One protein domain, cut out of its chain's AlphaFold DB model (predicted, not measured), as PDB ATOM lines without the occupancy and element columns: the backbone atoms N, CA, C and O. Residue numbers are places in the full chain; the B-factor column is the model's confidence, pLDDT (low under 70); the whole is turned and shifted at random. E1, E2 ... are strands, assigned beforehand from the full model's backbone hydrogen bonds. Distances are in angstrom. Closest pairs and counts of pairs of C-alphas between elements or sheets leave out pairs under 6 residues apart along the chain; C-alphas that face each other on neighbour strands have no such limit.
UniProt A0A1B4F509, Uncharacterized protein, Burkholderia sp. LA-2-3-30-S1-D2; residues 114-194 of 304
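What this domain is: This is residues 114 to 194 of the 304 residues of an uncharacterized protein of Burkholderia sp. LA-2-3-30-S1-D2 (UniProt A0A1B4F509). The chain is wound in a short solenoid of stacked turns: E1 then E2, E3 then E4, E5 then E6, and residues 184 to 185 then E7. The turns' strands line up into two sheets that form two walls of the coil, with corners at residues 144 to 145 and 164 to 165, while loops lead from the ends of E2, E4 and E6 back to the next turn. The printed part has 81 residues with no named helix and seven named strands, E1 to E7 along the chain, in two parallel sheets of order E1 E3 E5 and E2 E4 E6 E7. The class is all strand, though 33 of the 81 residues are in named elements. It is compact, with a radius of gyration of the C-alphas of 11.5 A, and spans 32 by 27 by 24 A.

How they stand to each other: E1, residues 116 to 119, and E3, residues 140 to 143, are parallel neighbours at 18 degrees, with N 141 and O 116 at 2.8 A, within hydrogen-bond range. E3 is also parallel to E5, residues 161 to 163, at 13 degrees, with N 163 and O 142 at 2.8 A. In the twisted other sheet, E2, residues 128 to 130, is an edge strand parallel to E4, residues 146 to 152, at 31 degrees, with N 130 and O 151 at 2.7 A. E4 is parallel to E6, residues 166 to 171, at 27 degrees, with N 147 and O 166 at 2.8 A. E6 is parallel to E7, residues 188 to 193, the other edge strand, at 18 degrees, with N 193 and O 170 at 2.8 A. Residues 122 to 123 pair in parallel with residues 146 to 147 of E4, and residues 184 to 185 with residues 162 to 163 of E5. E3 and E4 are apart, as are E5 and E6.

Where its parts are: E1 begins at C-alpha 116, (262.624, 249.817, 261.306), and is 9.8 A long, as is E3. E2 is 6.7 A and E5 6.5 A. E4, the longest strand by residues, begins at C-alpha 146, (262.165, 263.801, 270.655), and is 15.4 A long. E6 is 14.0 A and E7 14.2 A; E7 ends at C-alpha 193, (276.752, 272.522, 271.270).

The domain as a whole: The C-alphas of Phe 114 and Val 194, the two farthest apart, are 32.1 A apart. The printed part has no cut. The links E3 to E4 and E5 to E6 are tight, and the link E6 to E7, residues 172 to 187, is long. The mean pLDDT of the printed part is 87.3; residues 154 to 157 and 193 to 194 are under 70.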
ATOM      1  N   PHE A 114     267.893 246.425 258.060       95.25
ATOM      2  CA  PHE A 114     266.511 246.232 257.626       95.25
ATOM      3  C   PHE A 114     265.608 247.389 258.087       95.25
ATOM      4  O   PHE A 114     265.939 248.048 259.073       95.25
ATOM      5  N   PRO A 115     264.479 247.647 257.399       95.50
ATOM      6  CA  PRO A 115     263.583 248.749 257.743       95.50
ATOM      7  C   PRO A 115     263.022 248.626 259.163       95.50
ATOM      8  O   PRO A 115     262.393 247.623 259.495       95.50
ATOM      9  N   VAL A 116     263.223 249.662 259.975       95.94
ATOM     10  CA  VAL A 116     262.624 249.817 261.306       95.94
ATOM     11  C   VAL A 116     262.128 251.250 261.439       95.94
ATOM     12  O   VAL A 116     262.913 252.185 261.289       95.94
ATOM     13  N   LEU A 117     260.838 251.417 261.726       96.00
ATOM     14  CA  LEU A 117     260.235 252.711 262.037       96.00
ATOM     15  C   LEU A 117     260.039 252.828 263.550       96.00
ATOM     16  O   LEU A 117     259.418 251.962 264.169       96.00
ATOM     17  N   ILE A 118     260.567 253.902 264.128       96.56
ATOM     18  CA  ILE A 118     260.332 254.296 265.517       96.56
ATOM     19  C   ILE A 118     259.665 255.663 265.476       96.56
ATOM     20  O   ILE A 118     260.263 256.618 264.985       96.56
ATOM     21  N   GLU A 119     258.432 255.729 265.971       95.44
ATOM     22  CA  GLU A 119     257.584 256.913 265.869       95.44
ATOM     23  C   GLU A 119     257.164 257.433 267.249       95.44
ATOM     24  O   GLU A 119     256.745 256.647 268.104       95.44
ATOM     25  N   GLY A 120     257.256 258.746 267.473       94.94
ATOM     26  CA  GLY A 120     256.668 259.393 268.655       94.94
ATOM     27  C   GLY A 120     257.341 259.057 269.992       94.94
ATOM     28  O   GLY A 120     256.713 259.166 271.043       94.94
ATOM     29  N   VAL A 121     258.602 258.612 269.970       96.44
ATOM     30  CA  VAL A 121     259.356 258.210 271.173       96.44
ATOM     31  C   VAL A 121     260.237 259.346 271.698       96.44
ATOM     32  O   VAL A 121     260.882 260.058 270.925       96.44
ATOM     33  N   PHE A 122     260.308 259.466 273.023       95.62
ATOM     34  CA  PHE A 122     261.189 260.370 273.755       95.62
ATOM     35  C   PHE A 122     262.473 259.644 274.197       95.62
ATOM     36  O   PHE A 122     262.442 258.720 275.012       95.62
ATOM     37  N   PHE A 123     263.620 260.099 273.695       92.69
ATOM     38  CA  PHE A 123     264.958 259.661 274.094       92.69
ATOM     39  C   PHE A 123     265.511 260.617 275.156       92.69
ATOM     40  O   PHE A 123     266.069 261.670 274.841       92.69
ATOM     41  N   GLN A 124     265.267 260.261 276.419       84.12
ATOM     42  CA  GLN A 124     265.667 260.996 277.621       84.12
ATOM     43  C   GLN A 124     265.689 260.041 278.832       84.12
ATOM     44  O   GLN A 124     264.971 259.036 278.817       84.12
ATOM     45  N   PRO A 125     266.463 260.323 279.897       70.19
ATOM     46  CA  PRO A 125     267.377 261.462 280.054       70.19
ATOM     47  C   PRO A 125     268.752 261.245 279.401       70.19
ATOM     48  O   PRO A 125     269.585 262.146 279.380       70.19
ATOM     49  N   ASP A 126     269.017 260.032 278.917       77.88
ATOM     50  CA  ASP A 126     270.329 259.660 278.402       77.88
ATOM     51  C   ASP A 126     270.553 260.206 276.983       77.88
ATOM     52  O   ASP A 126     269.621 260.184 276.171       77.88
ATOM     53  N   PRO A 127     271.777 260.664 276.655       80.38
ATOM     54  CA  PRO A 127     272.090 261.134 275.316       80.38
ATOM     55  C   PRO A 127     272.047 259.983 274.308       80.38
ATOM     56  O   PRO A 127     272.489 258.867 274.584       80.38
ATOM     57  N   PHE A 128     271.559 260.271 273.103       88.81
ATOM     58  CA  PHE A 128     271.668 259.346 271.982       88.81
ATOM     59  C   PHE A 128     273.006 259.566 271.268       88.81
ATOM     60  O   PHE A 128     273.283 260.661 270.776       88.81
ATOM     61  N   GLU A 129     273.850 258.539 271.217       85.38
ATOM     62  CA  GLU A 129     275.212 258.638 270.686       85.38
ATOM     63  C   GLU A 129     275.282 258.164 269.227       85.38
ATOM     64  O   GLU A 129     274.970 257.020 268.902       85.38
ATOM     65  N   LEU A 130     275.725 259.046 268.332       85.31
ATOM     66  CA  LEU A 130     276.119 258.750 266.957       85.31
ATOM     67  C   LEU A 130     277.640 258.895 266.856       85.31
ATOM     68  O   LEU A 130     278.146 259.955 266.479       85.31
ATOM     69  N   ASP A 131     278.373 257.835 267.189       76.75
ATOM     70  CA  ASP A 131     279.838 257.791 267.171       76.75
ATOM     71  C   ASP A 131     280.375 256.670 266.250       76.75
ATOM     72  O   ASP A 131     279.634 256.016 265.514       76.75
ATOM     73  N   GLU A 132     281.691 256.447 266.257       71.06
ATOM     74  CA  GLU A 132     282.335 255.372 265.481       71.06
ATOM     75  C   GLU A 132     281.990 253.955 265.979       71.06
ATOM     76  O   GLU A 132     282.235 252.974 265.276       71.06
ATOM     77  N   ARG A 133     281.456 253.822 267.199       72.12
ATOM     78  CA  ARG A 133     281.086 252.538 267.813       72.12
ATOM     79  C   ARG A 133     279.668 252.120 267.448       72.12
ATOM     80  O   ARG A 133     279.310 250.967 267.705       72.12
ATOM     81  N   LEU A 134     278.888 253.028 266.862       84.25
ATOM     82  CA  LEU A 134     277.551 252.753 266.365       84.25
ATOM     83  C   LEU A 134     277.592 251.576 265.369       84.25
ATOM     84  O   LEU A 134     278.430 251.563 264.463       84.25
ATOM     85  N   PRO A 135     276.714 250.566 265.502       90.62
ATOM     86  CA  PRO A 135     276.561 249.554 264.464       90.62
ATOM     87  C   PRO A 135     275.921 250.155 263.198       90.62
ATOM     88  O   PRO A 135     275.476 251.300 263.180       90.62
ATOM     89  N   ASP A 136     275.855 249.384 262.110       93.19
ATOM     90  CA  ASP A 136     275.130 249.809 260.904       93.19
ATOM     91  C   ASP A 136     273.633 249.930 261.210       93.19
ATOM     92  O   ASP A 136     272.964 248.916 261.405       93.19
ATOM     93  N   LEU A 137     273.117 251.158 261.238       94.94
ATOM     94  CA  LEU A 137     271.714 251.467 261.517       94.94
ATOM     95  C   LEU A 137     271.008 252.087 260.304       94.94
ATOM     96  O   LEU A 137     270.015 252.797 260.455       94.94
ATOM     97  N   ARG A 138     271.490 251.835 259.078       94.19
ATOM     98  CA  ARG A 138     270.941 252.475 257.865       94.19
ATOM     99  C   ARG A 138     269.449 252.231 257.639       94.19
ATOM    100  O   ARG A 138     268.835 252.996 256.895       94.19
ATOM    101  N   GLY A 139     268.921 251.129 258.178       95.56
ATOM    102  CA  GLY A 139     267.528 250.717 258.034       95.56
ATOM    103  C   GLY A 139     266.587 251.375 259.044       95.56
ATOM    104  O   GLY A 139     265.371 251.302 258.882       95.56
ATOM    105  N   VAL A 140     267.128 252.055 260.054       97.56
ATOM    106  CA  VAL A 140     266.348 252.705 261.106       97.56
ATOM    107  C   VAL A 140     265.904 254.094 260.655       97.56
ATOM    108  O   VAL A 140     266.704 254.899 260.172       97.56
ATOM    109  N   THR A 141     264.619 254.381 260.843       97.88
ATOM    110  CA  THR A 141     264.027 255.710 260.686       97.88
ATOM    111  C   THR A 141     263.343 256.112 261.985       97.88
ATOM    112  O   THR A 141     262.417 255.441 262.436       97.88
ATOM    113  N   PHE A 142     263.794 257.219 262.563       98.25
ATOM    114  CA  PHE A 142     263.091 257.944 263.609       98.25
ATOM    115  C   PHE A 142     262.131 258.936 262.964       98.25
ATOM    116  O   PHE A 142     262.538 259.698 262.081       98.25
ATOM    117  N   GLN A 143     260.879 258.923 263.401       97.50
ATOM    118  CA  GLN A 143     259.838 259.826 262.936       97.50
ATOM    119  C   GLN A 143     259.129 260.458 264.135       97.50
ATOM    120  O   GLN A 143     258.810 259.760 265.090       97.50
ATOM    121  N   ASP A 144     258.917 261.776 264.125       97.00
ATOM    122  CA  ASP A 144     258.212 262.480 265.213       97.00
ATOM    123  C   ASP A 144     258.803 262.204 266.616       97.00
ATOM    124  O   ASP A 144     258.124 262.265 267.640       97.00
ATOM    125  N   CYS A 145     260.092 261.854 266.676       97.88
ATOM    126  CA  CYS A 145     260.797 261.537 267.913       97.88
ATOM    127  C   CYS A 145     261.390 262.793 268.549       97.88
ATOM    128  O   CYS A 145     261.835 263.718 267.861       97.88
ATOM    129  N   TYR A 146     261.482 262.776 269.876       97.19
ATOM    130  CA  TYR A 146     262.165 263.801 270.655       97.19
ATOM    131  C   TYR A 146     263.471 263.255 271.231       97.19
ATOM    132  O   TYR A 146     263.483 262.192 271.846       97.19
ATOM    133  N   PHE A 147     264.554 264.012 271.087       96.06
ATOM    134  CA  PHE A 147     265.855 263.732 271.687       96.06
ATOM    135  C   PHE A 147     266.229 264.883 272.619       96.06
ATOM    136  O   PHE A 147     266.371 266.020 272.165       96.06
ATOM    137  N   GLU A 148     266.416 264.604 273.912       88.50
ATOM    138  CA  GLU A 148     266.896 265.628 274.850       88.50
ATOM    139  C   GLU A 148     268.340 266.038 274.524       88.50
ATOM    140  O   GLU A 148     268.684 267.222 274.496       88.50
ATOM    141  N   GLU A 149     269.185 265.053 274.234       86.44
ATOM    142  CA  GLU A 149     270.580 265.263 273.879       86.44
ATOM    143  C   GLU A 149     270.994 264.254 272.796       86.44
ATOM    144  O   GLU A 149     270.775 263.052 272.935       86.44
ATOM    145  N   LEU A 150     271.565 264.742 271.692       90.69
ATOM    146  CA  LEU A 150     272.075 263.935 270.581       90.69
ATOM    147  C   LEU A 150     273.557 264.249 270.384       90.69
ATOM    148  O   LEU A 150     273.916 265.384 270.072       90.69
ATOM    149  N   HIS A 151     274.430 263.261 270.543       85.94
ATOM    150  CA  HIS A 151     275.863 263.415 270.286       85.94
ATOM    151  C   HIS A 151     276.166 262.925 268.884       85.94
ATOM    152  O   HIS A 151     275.892 261.777 268.561       85.94
ATOM    153  N   PHE A 152     276.734 263.777 268.043       85.06
ATOM    154  CA  PHE A 152     277.073 263.440 266.669       85.06
ATOM    155  C   PHE A 152     278.563 263.650 266.421       85.06
ATOM    156  O   PHE A 152     279.011 264.724 266.018       85.06
ATOM    157  N   GLU A 153     279.308 262.554 266.550       71.75
ATOM    158  CA  GLU A 153     280.739 262.465 266.255       71.75
ATOM    159  C   GLU A 153     281.059 261.531 265.070       71.75
ATOM    160  O   GLU A 153     282.165 261.573 264.539       71.75
ATOM    161  N   ALA A 154     280.097 260.729 264.596       63.72
ATOM    162  CA  ALA A 154     280.322 259.700 263.581       63.72
ATOM    163  C   ALA A 154     280.888 260.243 262.254       63.72
ATOM    164  O   ALA A 154     280.357 261.183 261.647       63.72
ATOM    165  N   VAL A 155     281.936 259.573 261.763       58.72
ATOM    166  CA  VAL A 155     282.520 259.746 260.428       58.72
ATOM    167  C   VAL A 155     282.577 258.370 259.755       58.72
ATOM    168  O   VAL A 155     283.394 257.531 260.109       58.72
ATOM    169  N   GLY A 156     281.701 258.119 258.777       63.06
ATOM    170  CA  GLY A 156     281.785 256.936 257.902       63.06
ATOM    171  C   GLY A 156     280.897 255.729 258.243       63.06
ATOM    172  O   GLY A 156     280.777 254.840 257.401       63.06
ATOM    173  N   THR A 157     280.222 255.694 259.397       67.62
ATOM    174  CA  THR A 157     279.232 254.644 259.725       67.62
ATOM    175  C   THR A 157     277.845 254.989 259.161       67.62
ATOM    176  O   THR A 157     277.445 256.155 259.218       67.62
ATOM    177  N   PRO A 158     277.070 254.021 258.625       86.44
ATOM    178  CA  PRO A 158     275.697 254.270 258.195       86.44
ATOM    179  C   PRO A 158     274.779 254.604 259.383       86.44
ATOM    180  O   PRO A 158     274.462 253.744 260.204       86.44
ATOM    181  N   ILE A 159     274.352 255.865 259.453       92.19
ATOM    182  CA  ILE A 159     273.487 256.401 260.512       92.19
ATOM    183  C   ILE A 159     271.987 256.218 260.200       92.19
ATOM    184  O   ILE A 159     271.615 256.091 259.023       92.19
ATOM    185  N   PRO A 160     271.117 256.250 261.230       95.62
ATOM    186  CA  PRO A 160     269.667 256.284 261.050       95.62
ATOM    187  C   PRO A 160     269.197 257.547 260.313       95.62
ATOM    188  O   PRO A 160     269.901 258.559 260.246       95.62
ATOM    189  N   ALA A 161     267.990 257.489 259.751       96.94
ATOM    190  CA  ALA A 161     267.282 258.670 259.266       96.94
ATOM    191  C   ALA A 161     266.423 259.276 260.386       96.94
ATOM    192  O   ALA A 161     265.766 258.556 261.125       96.94
ATOM    193  N   PHE A 162     266.399 260.598 260.473       97.56
ATOM    194  CA  PHE A 162     265.599 261.416 261.374       97.56
ATOM    195  C   PHE A 162     264.627 262.234 260.523       97.56
ATOM    196  O   PHE A 162     265.053 263.002 259.655       97.56
ATOM    197  N   ARG A 163     263.327 262.048 260.739       97.62
ATOM    198  CA  ARG A 163     262.253 262.723 260.005       97.62
ATOM    199  C   ARG A 163     261.341 263.427 260.987       97.62
ATOM    200  O   ARG A 163     260.854 262.789 261.911       97.62
ATOM    201  N   GLU A 164     261.144 264.729 260.806       97.44
ATOM    202  CA  GLU A 164     260.207 265.511 261.637       97.44
ATOM    203  C   GLU A 164     260.512 265.379 263.145       97.44
ATOM    204  O   GLU A 164     259.651 265.492 264.005       97.44
ATOM    205  N   CYS A 165     261.781 265.118 263.479       98.00
ATOM    206  CA  CYS A 165     262.222 264.942 264.855       98.00
ATOM    207  C   CYS A 165     262.541 266.294 265.503       98.00
ATOM    208  O   CYS A 165     262.888 267.270 264.829       98.00
ATOM    209  N   VAL A 166     262.533 266.316 266.831       96.81
ATOM    210  CA  VAL A 166     262.985 267.454 267.634       96.81
ATOM    211  C   VAL A 166     264.212 267.042 268.438       96.81
ATOM    212  O   VAL A 166     264.176 266.065 269.177       96.81
ATOM    213  N   VAL A 167     265.299 267.796 268.311       96.50
ATOM    214  CA  VAL A 167     266.532 267.617 269.085       96.50
ATOM    215  C   VAL A 167     266.737 268.856 269.945       96.50
ATOM    216  O   VAL A 167     266.951 269.952 269.427       96.50
ATOM    217  N   GLN A 168     266.675 268.698 271.263       91.00
ATOM    218  CA  GLN A 168     266.834 269.817 272.185       91.00
ATOM    219  C   GLN A 168     268.288 270.307 272.211       91.00
ATOM    220  O   GLN A 168     268.532 271.492 271.994       91.00
ATOM    221  N   ARG A 169     269.265 269.415 272.407       87.50
ATOM    222  CA  ARG A 169     270.699 269.752 272.345       87.50
ATOM    223  C   ARG A 169     271.439 268.794 271.422       87.50
ATOM    224  O   ARG A 169     271.356 267.583 271.598       87.50
ATOM    225  N   LEU A 170     272.178 269.324 270.450       88.94
ATOM    226  CA  LEU A 170     273.007 268.538 269.538       88.94
ATOM    227  C   LEU A 170     274.483 268.850 269.769       88.94
ATOM    228  O   LEU A 170     274.928 269.962 269.493       88.94
ATOM    229  N   LEU A 171     275.246 267.863 270.239       81.69
ATOM    230  CA  LEU A 171     276.682 267.974 270.473       81.69
ATOM    231  C   LEU A 171     277.486 267.441 269.280       81.69
ATOM    232  O   LEU A 171     277.105 266.454 268.661       81.69
ATOM    233  N   GLY A 172     278.620 268.068 268.960       70.75
ATOM    234  CA  GLY A 172     279.581 267.565 267.955       70.75
ATOM    235  C   GLY A 172     279.391 268.108 266.530       70.75
ATOM    236  O   GLY A 172     280.252 267.928 265.664       70.75
ATOM    237  N   ARG A 173     278.319 268.873 266.289       78.19
ATOM    238  CA  ARG A 173     278.109 269.654 265.058       78.19
ATOM    239  C   ARG A 173     277.805 271.104 265.411       78.19
ATOM    240  O   ARG A 173     277.277 271.386 266.480       78.19
ATOM    241  N   SER A 174     278.169 272.035 264.532       71.50
ATOM    242  CA  SER A 174     278.073 273.472 264.827       71.50
ATOM    243  C   SER A 174     276.866 274.153 264.184       71.50
ATOM    244  O   SER A 174     276.524 275.274 264.558       71.50
ATOM    245  N   SER A 175     276.234 273.498 263.209       79.00
ATOM    246  CA  SER A 175     275.077 274.023 262.483       79.00
ATOM    247  C   SER A 175     274.387 272.943 261.643       79.00
ATOM    248  O   SER A 175     274.942 271.869 261.413       79.00
ATOM    249  N   TYR A 176     273.214 273.268 261.091       81.44
ATOM    250  CA  TYR A 176     272.499 272.413 260.136       81.44
ATOM    251  C   TYR A 176     273.300 272.082 258.872       81.44
ATOM    252  O   TYR A 176     273.095 271.018 258.298       81.44
ATOM    253  N   THR A 177     274.220 272.950 258.430       79.62
ATOM    254  CA  THR A 177     275.049 272.654 257.246       79.62
ATOM    255  C   THR A 177     276.047 271.528 257.491       79.62
ATOM    256  O   THR A 177     276.571 270.969 256.533       79.62
ATOM    257  N   ASP A 178     276.304 271.197 258.758       79.50
ATOM    258  CA  ASP A 178     277.182 270.096 259.147       79.50
ATOM    259  C   ASP A 178     276.415 268.764 259.281       79.50
ATOM    260  O   ASP A 178     277.024 267.729 259.558       79.50
ATOM    261  N   LEU A 179     275.085 268.775 259.112       85.50
ATOM    262  CA  LEU A 179     274.236 267.588 259.180       85.50
ATOM    263  C   LEU A 179     273.977 267.019 257.775       85.50
ATOM    264  O   LEU A 179     273.737 267.780 256.836       85.50
ATOM    265  N   PRO A 180     273.967 265.686 257.603       88.69
ATOM    266  CA  PRO A 180     273.579 265.073 256.337       88.69
ATOM    267  C   PRO A 180     272.099 265.344 256.029       88.69
ATOM    268  O   PRO A 180     271.207 264.818 256.696       88.69
ATOM    269  N   ALA A 181     271.831 266.168 255.013       86.88
ATOM    270  CA  ALA A 181     270.476 266.603 254.658       86.88
ATOM    271  C   ALA A 181     269.561 265.455 254.189       86.88
ATOM    272  O   ALA A 181     268.342 265.551 254.297       86.88
ATOM    273  N   ASP A 182     270.132 264.358 253.684       89.06
ATOM    274  CA  ASP A 182     269.395 263.143 253.317       89.06
ATOM    275  C   ASP A 182     268.938 262.335 254.541       89.06
ATOM    276  O   ASP A 182     268.000 261.542 254.444       89.06
ATOM    277  N   ARG A 183     269.594 262.539 255.691       92.69
ATOM    278  CA  ARG A 183     269.305 261.835 256.944       92.69
ATOM    279  C   ARG A 183     268.548 262.680 257.947       92.69
ATOM    280  O   ARG A 183     267.815 262.094 258.719       92.69
ATOM    281  N   PHE A 184     268.679 264.000 257.937       94.50
ATOM    282  CA  PHE A 184     267.953 264.899 258.836       94.50
ATOM    283  C   PHE A 184     266.927 265.700 258.031       94.50
ATOM    284  O   PHE A 184     267.208 266.800 257.559       94.50
ATOM    285  N   VAL A 185     265.737 265.126 257.844       95.19
ATOM    286  CA  VAL A 185     264.670 265.695 257.009       95.19
ATOM    287  C   VAL A 185     263.628 266.356 257.901       95.19
ATOM    288  O   VAL A 185     262.982 265.684 258.697       95.19
ATOM    289  N   ASN A 186     263.436 267.670 257.756       94.06
ATOM    290  CA  ASN A 186     262.512 268.458 258.587       94.06
ATOM    291  C   ASN A 186     262.771 268.329 260.105       94.06
ATOM    292  O   ASN A 186     261.870 268.554 260.905       94.06
ATOM    293  N   THR A 187     263.992 267.974 260.509       94.94
ATOM    294  CA  THR A 187     264.374 267.859 261.921       94.94
ATOM    295  C   THR A 187     264.728 269.231 262.483       94.94
ATOM    296  O   THR A 187     265.596 269.914 261.935       94.94
ATOM    297  N   SER A 188     264.107 269.624 263.593       92.75
ATOM    298  CA  SER A 188     264.451 270.851 264.314       92.75
ATOM    299  C   SER A 188     265.468 270.568 265.416       92.75
ATOM    300  O   SER A 188     265.251 269.699 266.254       92.75
ATOM    301  N   VAL A 189     266.550 271.336 265.441       93.94
ATOM    302  CA  VAL A 189     267.573 271.364 266.490       93.94
ATOM    303  C   VAL A 189     267.497 272.709 267.211       93.94
ATOM    304  O   VAL A 189     267.644 273.751 266.563       93.94
ATOM    305  N   ASN A 190     267.271 272.687 268.527       87.62
ATOM    306  CA  ASN A 190     267.133 273.904 269.330       87.62
ATOM    307  C   ASN A 190     268.501 274.526 269.636       87.62
ATOM    308  O   ASN A 190     268.727 275.684 269.292       87.62
ATOM    309  N   ASP A 191     269.431 273.744 270.192       84.94
ATOM    310  CA  ASP A 191     270.769 274.213 270.553       84.94
ATOM    311  C   ASP A 191     271.868 273.340 269.929       84.94
ATOM    312  O   ASP A 191     271.922 272.128 270.139       84.94
ATOM    313  N   PHE A 192     272.783 273.966 269.180       80.62
ATOM    314  CA  PHE A 192     274.023 273.327 268.727       80.62
ATOM    315  C   PHE A 192     275.138 273.586 269.739       80.62
ATOM    316  O   PHE A 192     275.553 274.729 269.961       80.62
ATOM    317  N   GLU A 193     275.659 272.512 270.316       68.75
ATOM    318  CA  GLU A 193     276.752 272.522 271.270       68.75
ATOM    319  C   GLU A 193     278.015 271.875 270.691       68.75
ATOM    320  O   GLU A 193     278.025 270.891 269.955       68.75
ATOM    321  N   VAL A 194     279.150 272.470 271.018       59.16
ATOM    322  CA  VAL A 194     280.442 272.145 270.427       59.16
ATOM    323  C   VAL A 194     281.200 271.266 271.427       59.16
ATOM    324  O   VAL A 194     281.355 271.674 272.575       59.16
TER     325      VAL A 194